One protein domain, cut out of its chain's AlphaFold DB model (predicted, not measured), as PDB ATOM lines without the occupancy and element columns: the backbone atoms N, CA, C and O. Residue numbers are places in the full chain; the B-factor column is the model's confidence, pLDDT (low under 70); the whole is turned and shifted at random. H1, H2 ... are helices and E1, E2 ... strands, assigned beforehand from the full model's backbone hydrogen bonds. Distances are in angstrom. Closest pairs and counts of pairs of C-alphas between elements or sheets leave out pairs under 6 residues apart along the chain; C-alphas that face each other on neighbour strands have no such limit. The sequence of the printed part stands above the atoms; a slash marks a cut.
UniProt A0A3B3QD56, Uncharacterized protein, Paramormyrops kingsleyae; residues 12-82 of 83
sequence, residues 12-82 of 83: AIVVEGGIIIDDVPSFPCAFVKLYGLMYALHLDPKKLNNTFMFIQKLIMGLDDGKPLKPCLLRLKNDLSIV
ATOM      1  N   ALA A  12     182.254 228.112  87.228       87.38
ATOM      2  CA  ALA A  12     182.755 226.859  86.682       87.38
ATOM      3  C   ALA A  12     183.812 226.290  87.631       87.38
ATOM      4  O   ALA A  12     184.534 227.039  88.294       87.38
ATOM      5  N   ILE A  13     183.900 224.965  87.702       87.56
ATOM      6  CA  ILE A  13     184.906 224.253  88.490       87.56
ATOM      7  C   ILE A  13     185.971 223.746  87.529       87.56
ATOM      8  O   ILE A  13     185.691 222.939  86.641       87.56
ATOM      9  N   VAL A  14     187.194 224.234  87.728       87.44
ATOM     10  CA  VAL A  14     188.364 223.893  86.920       87.44
ATOM     11  C   VAL A  14     189.330 223.074  87.766       87.44
ATOM     12  O   VAL A  14     189.712 223.499  88.856       87.44
ATOM     13  N   VAL A  15     189.739 221.914  87.258       84.62
ATOM     14  CA  VAL A  15     190.715 221.016  87.888       84.62
ATOM     15  C   VAL A  15     191.818 220.747  86.873       84.62
ATOM     16  O   VAL A  15     191.531 220.400  85.733       84.62
ATOM     17  N   GLU A  16     193.075 220.976  87.262       85.88
ATOM     18  CA  GLU A  16     194.258 220.787  86.396       85.88
ATOM     19  C   GLU A  16     194.168 221.512  85.034       85.88
ATOM     20  O   GLU A  16     194.704 221.068  84.024       85.88
ATOM     21  N   GLY A  17     193.479 222.656  84.998       83.19
ATOM     22  CA  GLY A  17     193.275 223.444  83.777       83.19
ATOM     23  C   GLY A  17     192.126 222.961  82.884       83.19
ATOM     24  O   GLY A  17     191.801 223.642  81.913       83.19
ATOM     25  N   GLY A  18     191.474 221.845  83.224       86.94
ATOM     26  CA  GLY A  18     190.258 221.358  82.573       86.94
ATOM     27  C   GLY A  18     188.991 221.808  83.302       86.94
ATOM     28  O   GLY A  18     188.929 221.782  84.528       86.94
ATOM     29  N   ILE A  19     187.962 222.212  82.555       88.62
ATOM     30  CA  ILE A  19     186.636 222.490  83.121       88.62
ATOM     31  C   ILE A  19     185.953 221.146  83.392       88.62
ATOM     32  O   ILE A  19     185.722 220.378  82.462       88.62
ATOM     33  N   ILE A  20     185.647 220.861  84.658       88.62
ATOM     34  CA  ILE A  20     184.982 219.616  85.081       88.62
ATOM     35  C   ILE A  20     183.478 219.827  85.243       88.62
ATOM     36  O   ILE A  20     182.687 218.930  84.969       88.62
ATOM     37  N   ILE A  21     183.078 221.015  85.698       87.19
ATOM     38  CA  ILE A  21     181.674 221.410  85.833       87.19
ATOM     39  C   ILE A  21     181.552 222.835  85.309       87.19
ATOM     40  O   ILE A  21     182.215 223.735  85.827       87.19
ATOM     41  N   ASP A  22     180.711 223.041  84.305       87.56
ATOM     42  CA  ASP A  22     180.387 224.351  83.751       87.56
ATOM     43  C   ASP A  22     178.995 224.826  84.198       87.56
ATOM     44  O   ASP A  22     178.290 224.148  84.952       87.56
ATOM     45  N   ASP A  23     178.657 226.049  83.784       84.25
ATOM     46  CA  ASP A  23     177.323 226.650  83.901       84.25
ATOM     47  C   ASP A  23     176.675 226.544  85.296       84.25
ATOM     48  O   ASP A  23     175.466 226.359  85.440       84.25
ATOM     49  N   VAL A  24     177.469 226.649  86.367       85.12
ATOM     50  CA  VAL A  24     176.937 226.542  87.725       85.12
ATOM     51  C   VAL A  24     176.176 227.828  88.060       85.12
ATOM     52  O   VAL A  24     176.766 228.907  87.986       85.12
ATOM     53  N   PRO A  25     174.897 227.735  88.470       82.31
ATOM     54  CA  PRO A  25     173.978 228.876  88.512       82.31
ATOM     55  C   PRO A  25     174.281 229.902  89.607       82.31
ATOM     56  O   PRO A  25     173.636 230.942  89.655       82.31
ATOM     57  N   SER A  26     175.181 229.585  90.540       83.62
ATOM     58  CA  SER A  26     175.599 230.504  91.593       83.62
ATOM     59  C   SER A  26     176.901 230.046  92.250       83.62
ATOM     60  O   SER A  26     177.264 228.863  92.215       83.62
ATOM     61  N   PHE A  27     177.583 230.981  92.915       80.81
ATOM     62  CA  PHE A  27     178.782 230.679  93.695       80.81
ATOM     63  C   PHE A  27     178.530 229.671  94.837       80.81
ATOM     64  O   PHE A  27     179.305 228.720  94.938       80.81
ATOM     65  N   PRO A  28     177.449 229.767  95.645       81.94
ATOM     66  CA  PRO A  28     177.134 228.744  96.647       81.94
ATOM     67  C   PRO A  28     176.970 227.342  96.050       81.94
ATOM     68  O   PRO A  28     177.514 226.375  96.582       81.94
ATOM     69  N   CYS A  29     176.286 227.221  94.907       83.25
ATOM     70  CA  CYS A  29     176.147 225.937  94.220       83.25
ATOM     71  C   CYS A  29     177.503 225.393  93.746       83.25
ATOM     72  O   CYS A  29     177.756 224.194  93.862       83.25
ATOM     73  N   ALA A  30     178.387 226.256  93.238       87.25
ATOM     74  CA  ALA A  30     179.730 225.850  92.825       87.25
ATOM     75  C   ALA A  30     180.584 225.427  94.020       87.25
ATOM     76  O   ALA A  30     181.299 224.431  93.946       87.25
ATOM     77  N   PHE A  31     180.452 226.128  95.143       84.62
ATOM     78  CA  PHE A  31     181.150 225.804  96.377       84.62
ATOM     79  C   PHE A  31     180.763 224.416  96.903       84.62
ATOM     80  O   PHE A  31     181.639 223.594  97.167       84.62
ATOM     81  N   VAL A  32     179.464 224.099  96.962       83.94
ATOM     82  CA  VAL A  32     178.988 222.762  97.370       83.94
ATOM     83  C   VAL A  32     179.504 221.675  96.423       83.94
ATOM     84  O   VAL A  32     180.010 220.648  96.878       83.94
ATOM     85  N   LYS A  33     179.440 221.907  95.104       86.44
ATOM     86  CA  LYS A  33     179.939 220.954  94.098       86.44
ATOM     87  C   LYS A  33     181.450 220.718  94.211       86.44
ATOM     88  O   LYS A  33     181.890 219.577  94.092       86.44
ATOM     89  N   LEU A  34     182.237 221.761  94.484       86.88
ATOM     90  CA  LEU A  34     183.682 221.647  94.691       86.88
ATOM     91  C   LEU A  34     184.004 220.764  95.903       86.88
ATOM     92  O   LEU A  34     184.823 219.855  95.793       86.88
ATOM     93  N   TYR A  35     183.332 220.980  97.036       84.00
ATOM     94  CA  TYR A  35     183.535 220.154  98.234       84.00
ATOM     95  C   TYR A  35     183.072 218.707  98.036       84.00
ATOM     96  O   TYR A  35     183.747 217.786  98.495       84.00
ATOM     97  N   GLY A  36     181.979 218.491  97.299       84.75
ATOM     98  CA  GLY A  36     181.552 217.154  96.883       84.75
ATOM     99  C   GLY A  36     182.603 216.442  96.028       84.75
ATOM    100  O   GLY A  36     182.898 215.273  96.266       84.75
ATOM    101  N   LEU A  37     183.232 217.151  95.087       86.44
ATOM    102  CA  LEU A  37     184.313 216.604  94.265       86.44
ATOM    103  C   LEU A  37     185.563 216.290  95.098       86.44
ATOM    104  O   LEU A  37     186.145 215.219  94.949       86.44
ATOM    105  N   MET A  38     185.945 217.185  96.013       85.06
ATOM    106  CA  MET A  38     187.046 216.944  96.952       85.06
ATOM    107  C   MET A  38     186.795 215.704  97.816       85.06
ATOM    108  O   MET A  38     187.714 214.916  98.022       85.06
ATOM    109  N   TYR A  39     185.555 215.502  98.275       82.12
ATOM    110  CA  TYR A  39     185.153 214.287  98.985       82.12
ATOM    111  C   TYR A  39     185.280 213.045  98.091       82.12
ATOM    112  O   TYR A  39     185.938 212.081  98.477       82.12
ATOM    113  N   ALA A  40     184.679 213.071  96.895       84.81
ATOM    114  CA  ALA A  40     184.642 211.931  95.976       84.81
ATOM    115  C   ALA A  40     186.040 211.485  95.521       84.81
ATOM    116  O   ALA A  40     186.290 210.294  95.360       84.81
ATOM    117  N   LEU A  41     186.958 212.439  95.356       84.56
ATOM    118  CA  LEU A  41     188.351 212.192  94.984       84.56
ATOM    119  C   LEU A  41     189.264 211.915  96.189       84.56
ATOM    120  O   LEU A  41     190.472 211.776  96.012       84.56
ATOM    121  N   HIS A  42     188.711 211.852  97.404       81.94
ATOM    122  CA  HIS A  42     189.462 211.676  98.648       81.94
ATOM    123  C   HIS A  42     190.627 212.674  98.790       81.94
ATOM    124  O   HIS A  42     191.725 212.338  99.241       81.94
ATOM    125  N   LEU A  43     190.395 213.923  98.379       81.31
ATOM    126  CA  LEU A  43     191.372 214.990  98.540       81.31
ATOM    127  C   LEU A  43     191.405 215.391 100.014       81.31
ATOM    128  O   LEU A  43     190.404 215.853 100.556       81.31
ATOM    129  N   ASP A  44     192.565 215.241 100.651       77.56
ATOM    130  CA  ASP A  44     192.817 215.751 101.999       77.56
ATOM    131  C   ASP A  44     193.512 217.122 101.910       77.56
ATOM    132  O   ASP A  44     194.737 217.198 101.714       77.56
ATOM    133  N   PRO A  45     192.767 218.242 102.020       76.81
ATOM    134  CA  PRO A  45     193.371 219.561 102.039       76.81
ATOM    135  C   PRO A  45     194.078 219.772 103.384       76.81
ATOM    136  O   PRO A  45     193.533 220.377 104.307       76.81
ATOM    137  N   LYS A  46     195.343 219.344 103.483       75.69
ATOM    138  CA  LYS A  46     196.159 219.411 104.715       75.69
ATOM    139  C   LYS A  46     196.129 220.774 105.424       75.69
ATOM    140  O   LYS A  46     196.174 220.832 106.648       75.69
ATOM    141  N   LYS A  47     196.040 221.875 104.666       77.44
ATOM    142  CA  LYS A  47     195.998 223.252 105.198       77.44
ATOM    143  C   LYS A  47     194.607 223.709 105.657       77.44
ATOM    144  O   LYS A  47     194.516 224.648 106.437       77.44
ATOM    145  N   LEU A  48     193.541 223.064 105.185       78.19
ATOM    146  CA  LEU A  48     192.143 223.430 105.448       78.19
ATOM    147  C   LEU A  48     191.356 222.288 106.097       78.19
ATOM    148  O   LEU A  48     190.131 222.302 106.082       78.19
ATOM    149  N   ASN A  49     192.043 221.316 106.700       81.88
ATOM    150  CA  ASN A  49     191.432 220.115 107.266       81.88
ATOM    151  C   ASN A  49     190.270 220.438 108.229       81.88
ATOM    152  O   ASN A  49     189.208 219.836 108.149       81.88
ATOM    153  N   ASN A  50     190.411 221.452 109.091       83.94
ATOM    154  CA  ASN A  50     189.323 221.832 110.000       83.94
ATOM    155  C   ASN A  50     188.099 222.390 109.250       83.94
ATOM    156  O   ASN A  50     186.979 222.006 109.565       83.94
ATOM    157  N   THR A  51     188.300 223.251 108.248       83.56
ATOM    158  CA  THR A  51     187.220 223.799 107.407       83.56
ATOM    159  C   THR A  51     186.548 222.702 106.586       83.56
ATOM    160  O   THR A  51     185.326 222.652 106.496       83.56
ATOM    161  N   PHE A  52     187.347 221.788 106.036       84.19
ATOM    162  CA  PHE A  52     186.873 220.653 105.258       84.19
ATOM    163  C   PHE A  52     186.029 219.703 106.099       84.19
ATOM    164  O   PHE A  52     184.876 219.452 105.764       84.19
ATOM    165  N   MET A  53     186.545 219.294 107.256       82.75
ATOM    166  CA  MET A  53     185.821 218.463 108.213       82.75
ATOM    167  C   MET A  53     184.545 219.142 108.728       82.75
ATOM    168  O   MET A  53     183.533 218.469 108.906       82.75
ATOM    169  N   PHE A  54     184.569 220.458 108.955       85.81
ATOM    170  CA  PHE A  54     183.377 221.213 109.342       85.81
ATOM    171  C   PHE A  54     182.298 221.155 108.263       85.81
ATOM    172  O   PHE A  54     181.157 220.815 108.559       85.81
ATOM    173  N   ILE A  55     182.654 221.427 107.006       83.62
ATOM    174  CA  ILE A  55     181.702 221.394 105.894       83.62
ATOM    175  C   ILE A  55     181.170 219.974 105.685       83.62
ATOM    176  O   ILE A  55     179.960 219.788 105.612       83.62
ATOM    177  N   GLN A  56     182.038 218.961 105.676       81.81
ATOM    178  CA  GLN A  56     181.628 217.565 105.503       81.81
ATOM    179  C   GLN A  56     180.682 217.092 106.616       81.81
ATOM    180  O   GLN A  56     179.594 216.594 106.335       81.81
ATOM    181  N   LYS A  57     181.072 217.254 107.885       84.00
ATOM    182  CA  LYS A  57     180.285 216.726 109.008       84.00
ATOM    183  C   LYS A  57     179.060 217.574 109.317       84.00
ATOM    184  O   LYS A  57     178.004 217.019 109.593       84.00
ATOM    185  N   LEU A  58     179.202 218.901 109.309       82.38
ATOM    186  CA  LEU A  58     178.158 219.797 109.800       82.38
ATOM    187  C   LEU A  58     177.231 220.310 108.701       82.38
ATOM    188  O   LEU A  58     176.028 220.365 108.918       82.38
ATOM    189  N   ILE A  59     177.768 220.665 107.533       80.12
ATOM    190  CA  ILE A  59     176.955 221.207 106.433       80.12
ATOM    191  C   ILE A  59     176.406 220.081 105.547       80.12
ATOM    192  O   ILE A  59     175.253 220.134 105.137       80.12
ATOM    193  N   MET A  60     177.212 219.050 105.260       77.75
ATOM    194  CA  MET A  60     176.804 217.920 104.411       77.75
ATOM    195  C   MET A  60     176.206 216.744 105.204       77.75
ATOM    196  O   MET A  60     175.713 215.801 104.595       77.75
ATOM    197  N   GLY A  61     176.252 216.776 106.543       78.31
ATOM    198  CA  GLY A  61     175.703 215.719 107.402       78.31
ATOM    199  C   GLY A  61     176.447 214.380 107.326       78.31
ATOM    200  O   GLY A  61     175.904 213.350 107.722       78.31
ATOM    201  N   LEU A  62     177.681 214.369 106.814       77.12
ATOM    202  CA  LEU A  62     178.498 213.164 106.640       77.12
ATOM    203  C   LEU A  62     179.274 212.850 107.925       77.12
ATOM    204  O   LEU A  62     180.507 212.856 107.939       77.12
ATOM    205  N   ASP A  63     178.560 212.637 109.029       76.62
ATOM    206  CA  ASP A  63     179.194 212.315 110.305       76.62
ATOM    207  C   ASP A  63     179.627 210.843 110.356       76.62
ATOM    208  O   ASP A  63     178.821 209.929 110.210       76.62
ATOM    209  N   ASP A  64     180.913 210.598 110.607       77.56
ATOM    210  CA  ASP A  64     181.476 209.258 110.813       77.56
ATOM    211  C   ASP A  64     181.377 208.785 112.279       77.56
ATOM    212  O   ASP A  64     182.095 207.874 112.691       77.56
ATOM    213  N   GLY A  65     180.537 209.437 113.096       75.62
ATOM    214  CA  GLY A  65     180.306 209.119 114.512       75.62
ATOM    215  C   GLY A  65     181.476 209.458 115.444       75.62
ATOM    216  O   GLY A  65     181.393 209.260 116.657       75.62
ATOM    217  N   LYS A  66     182.583 209.977 114.900       80.94
ATOM    218  CA  LYS A  66     183.744 210.404 115.684       80.94
ATOM    219  C   LYS A  66     183.516 211.781 116.305       80.94
ATOM    220  O   LYS A  66     183.050 212.686 115.603       80.94
ATOM    221  N   PRO A  67     183.941 211.982 117.569       78.38
ATOM    222  CA  PRO A  67     183.797 213.263 118.241       78.38
ATOM    223  C   PRO A  67     184.477 214.373 117.437       78.38
ATOM    224  O   PRO A  67     185.637 214.268 117.028       78.38
ATOM    225  N   LEU A  68     183.728 215.450 117.199       81.12
ATOM    226  CA  LEU A  68     184.237 216.660 116.569       81.12
ATOM    227  C   LEU A  68     185.373 217.251 117.413       81.12
ATOM    228  O   LEU A  68     185.334 217.237 118.643       81.12
ATOM    229  N   LYS A  69     186.377 217.833 116.748       84.69
ATOM    230  CA  LYS A  69     187.423 218.587 117.452       84.69
ATOM    231  C   LYS A  69     186.787 219.723 118.273       84.69
ATOM    232  O   LYS A  69     185.830 220.331 117.789       84.69
ATOM    233  N   PRO A  70     187.355 220.105 119.434       84.81
ATOM    234  CA  PRO A  70     186.797 221.157 120.293       84.81
ATOM    235  C   PRO A  70     186.510 222.477 119.563       84.81
ATOM    236  O   PRO A  70     185.486 223.109 119.795       84.81
ATOM    237  N   CYS A  71     187.377 222.864 118.620       85.38
ATOM    238  CA  CYS A  71     187.178 224.047 117.781       85.38
ATOM    239  C   CYS A  71     185.927 223.943 116.888       85.38
ATOM    240  O   CYS A  71     185.192 224.917 116.763       85.38
ATOM    241  N   LEU A  72     185.650 222.764 116.321       86.25
ATOM    242  CA  LEU A  72     184.466 222.544 115.485       86.25
ATOM    243  C   LEU A  72     183.185 222.413 116.307       86.25
ATOM    244  O   LEU A  72     182.138 222.861 115.857       86.25
ATOM    245  N   LEU A  73     183.263 221.832 117.508       85.00
ATOM    246  CA  LEU A  73     182.136 221.802 118.447       85.00
ATOM    247  C   LEU A  73     181.719 223.211 118.853       85.00
ATOM    248  O   LEU A  73     180.534 223.524 118.850       85.00
ATOM    249  N   ARG A  74     182.699 224.064 119.159       87.12
ATOM    250  CA  ARG A  74     182.444 225.462 119.499       87.12
ATOM    251  C   ARG A  74     181.775 226.195 118.337       87.12
ATOM    252  O   ARG A  74     180.733 226.795 118.536       87.12
ATOM    253  N   LEU A  75     182.304 226.027 117.122       85.31
ATOM    254  CA  LEU A  75     181.725 226.622 115.918       85.31
ATOM    255  C   LEU A  75     180.305 226.106 115.628       85.31
ATOM    256  O   LEU A  75     179.444 226.886 115.243       85.31
ATOM    257  N   LYS A  76     180.040 224.808 115.844       84.44
ATOM    258  CA  LYS A  76     178.688 224.242 115.744       84.44
ATOM    259  C   LYS A  76     177.733 224.916 116.725       84.44
ATOM    260  O   LYS A  76     176.647 225.313 116.327       84.44
ATOM    261  N   ASN A  77     178.137 225.029 117.988       86.56
ATOM    262  CA  ASN A  77     177.305 225.635 119.021       86.56
ATOM    263  C   ASN A  77     177.021 227.105 118.699       86.56
ATOM    264  O   ASN A  77     175.871 227.513 118.777       86.56
ATOM    265  N   ASP A  78     178.033 227.861 118.267       85.38
ATOM    266  CA  ASP A  78     177.867 229.259 117.858       85.38
ATOM    267  C   ASP A  78     176.872 229.398 116.692       85.38
ATOM    268  O   ASP A  78     176.105 230.353 116.661       85.38
ATOM    269  N   LEU A  79     176.844 228.435 115.761       80.81
ATOM    270  CA  LEU A  79     175.912 228.427 114.631       80.81
ATOM    271  C   LEU A  79     174.484 228.029 115.042       80.81
ATOM    272  O   LEU A  79     173.526 228.620 114.559       80.81
ATOM    273  N   SER A  80     174.338 227.062 115.953       71.31
ATOM    274  CA  SER A  80     173.035 226.632 116.490       71.31
ATOM    275  C   SER A  80     172.398 227.640 117.452       71.31
ATOM    276  O   SER A  80     171.211 227.537 117.723       71.31
ATOM    277  N   ILE A  81     173.155 228.610 117.978       59.66
ATOM    278  CA  ILE A  81     172.615 229.717 118.792       59.66
ATOM    279  C   ILE A  81     171.895 230.766 117.917       59.66
ATOM    280  O   ILE A  81     171.215 231.643 118.441       59.66
ATOM    281  N   VAL A  82     172.037 230.692 116.589       54.94
ATOM    282  CA  VAL A  82     171.446 231.646 115.632       54.94
ATOM    283  C   VAL A  82     170.037 231.222 115.164       54.94
ATOM    284  O   VAL A  82     169.429 231.946 114.378       54.94
TER     285      VAL A  82
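Overview. This is residues 12 to 82 of the 83 residues of an uncharacterized protein of Paramormyrops kingsleyae (UniProt A0A3B3QD56). A loose row of four parts runs along the longest axis: a two-strand hairpin, E1 and E2, at one end, then H1 beside it, then H2 turned across H1, then H3 at the other end, each meeting the next through few contacts. Residues 77 to 82, of which 77 to 80 belong to H3, stick out free. The printed part has 71 residues, with two named strands and three named helices in the order E1, E2, H1, H2, H3; the sheet E1 - E2 is antiparallel, and the class is mixed, helices and strands. The whole is loose, with a radius of gyration of the C-alphas of 13.9 A and spans of 38 by 26 by 20 A.

Along the chain. E1, residues 12 to 15, begins at C-alpha 12 (182.755, 226.859, 86.682). E2 is residues 18 to 24, 15.2 A long. H1, residues 27 to 40, is 19.8 A long and begins at C-alpha 27 (178.782, 230.679, 93.695). H2 is residues 49 to 59, 14.5 A long. H3, residues 70 to 80, is 15.3 A long and ends at C-alpha 80 (173.035, 226.632, 116.490).

Arrangement. E1 and E2 form a hairpin, antiparallel at 162 degrees, with N 13 and O 21 2.8 A apart, within hydrogen-bond range. The closest C-alphas of E1 and H1, those of Ile 13 and Leu 34, are 6.8 A apart. H1 only just touches H2, with residue 35 alone: the closest C-alphas, of Tyr 35 and Phe 52, are 7.8 A apart. Their lines are only just about perpendicular, at 72 degrees. H2 and H3 only just touch, with 3 pairs of C-alphas within 8 A, the closest being Phe 54 and Leu 72 at 6.4 A. They run the same way at 36 degrees, only just a steep tilt. H1 and H3 are apart. In H1, H2 and H3 every O i to N i+4 pair is within hydrogen-bond range.

Size, cuts and confidence. The two C-alphas farthest apart, of Gly 18 and Ile 81, are 41.1 A apart. The printed part has no cut, and no link is long. The mean pLDDT of the printed part is 82.3; residues 81 to 82 are under 70.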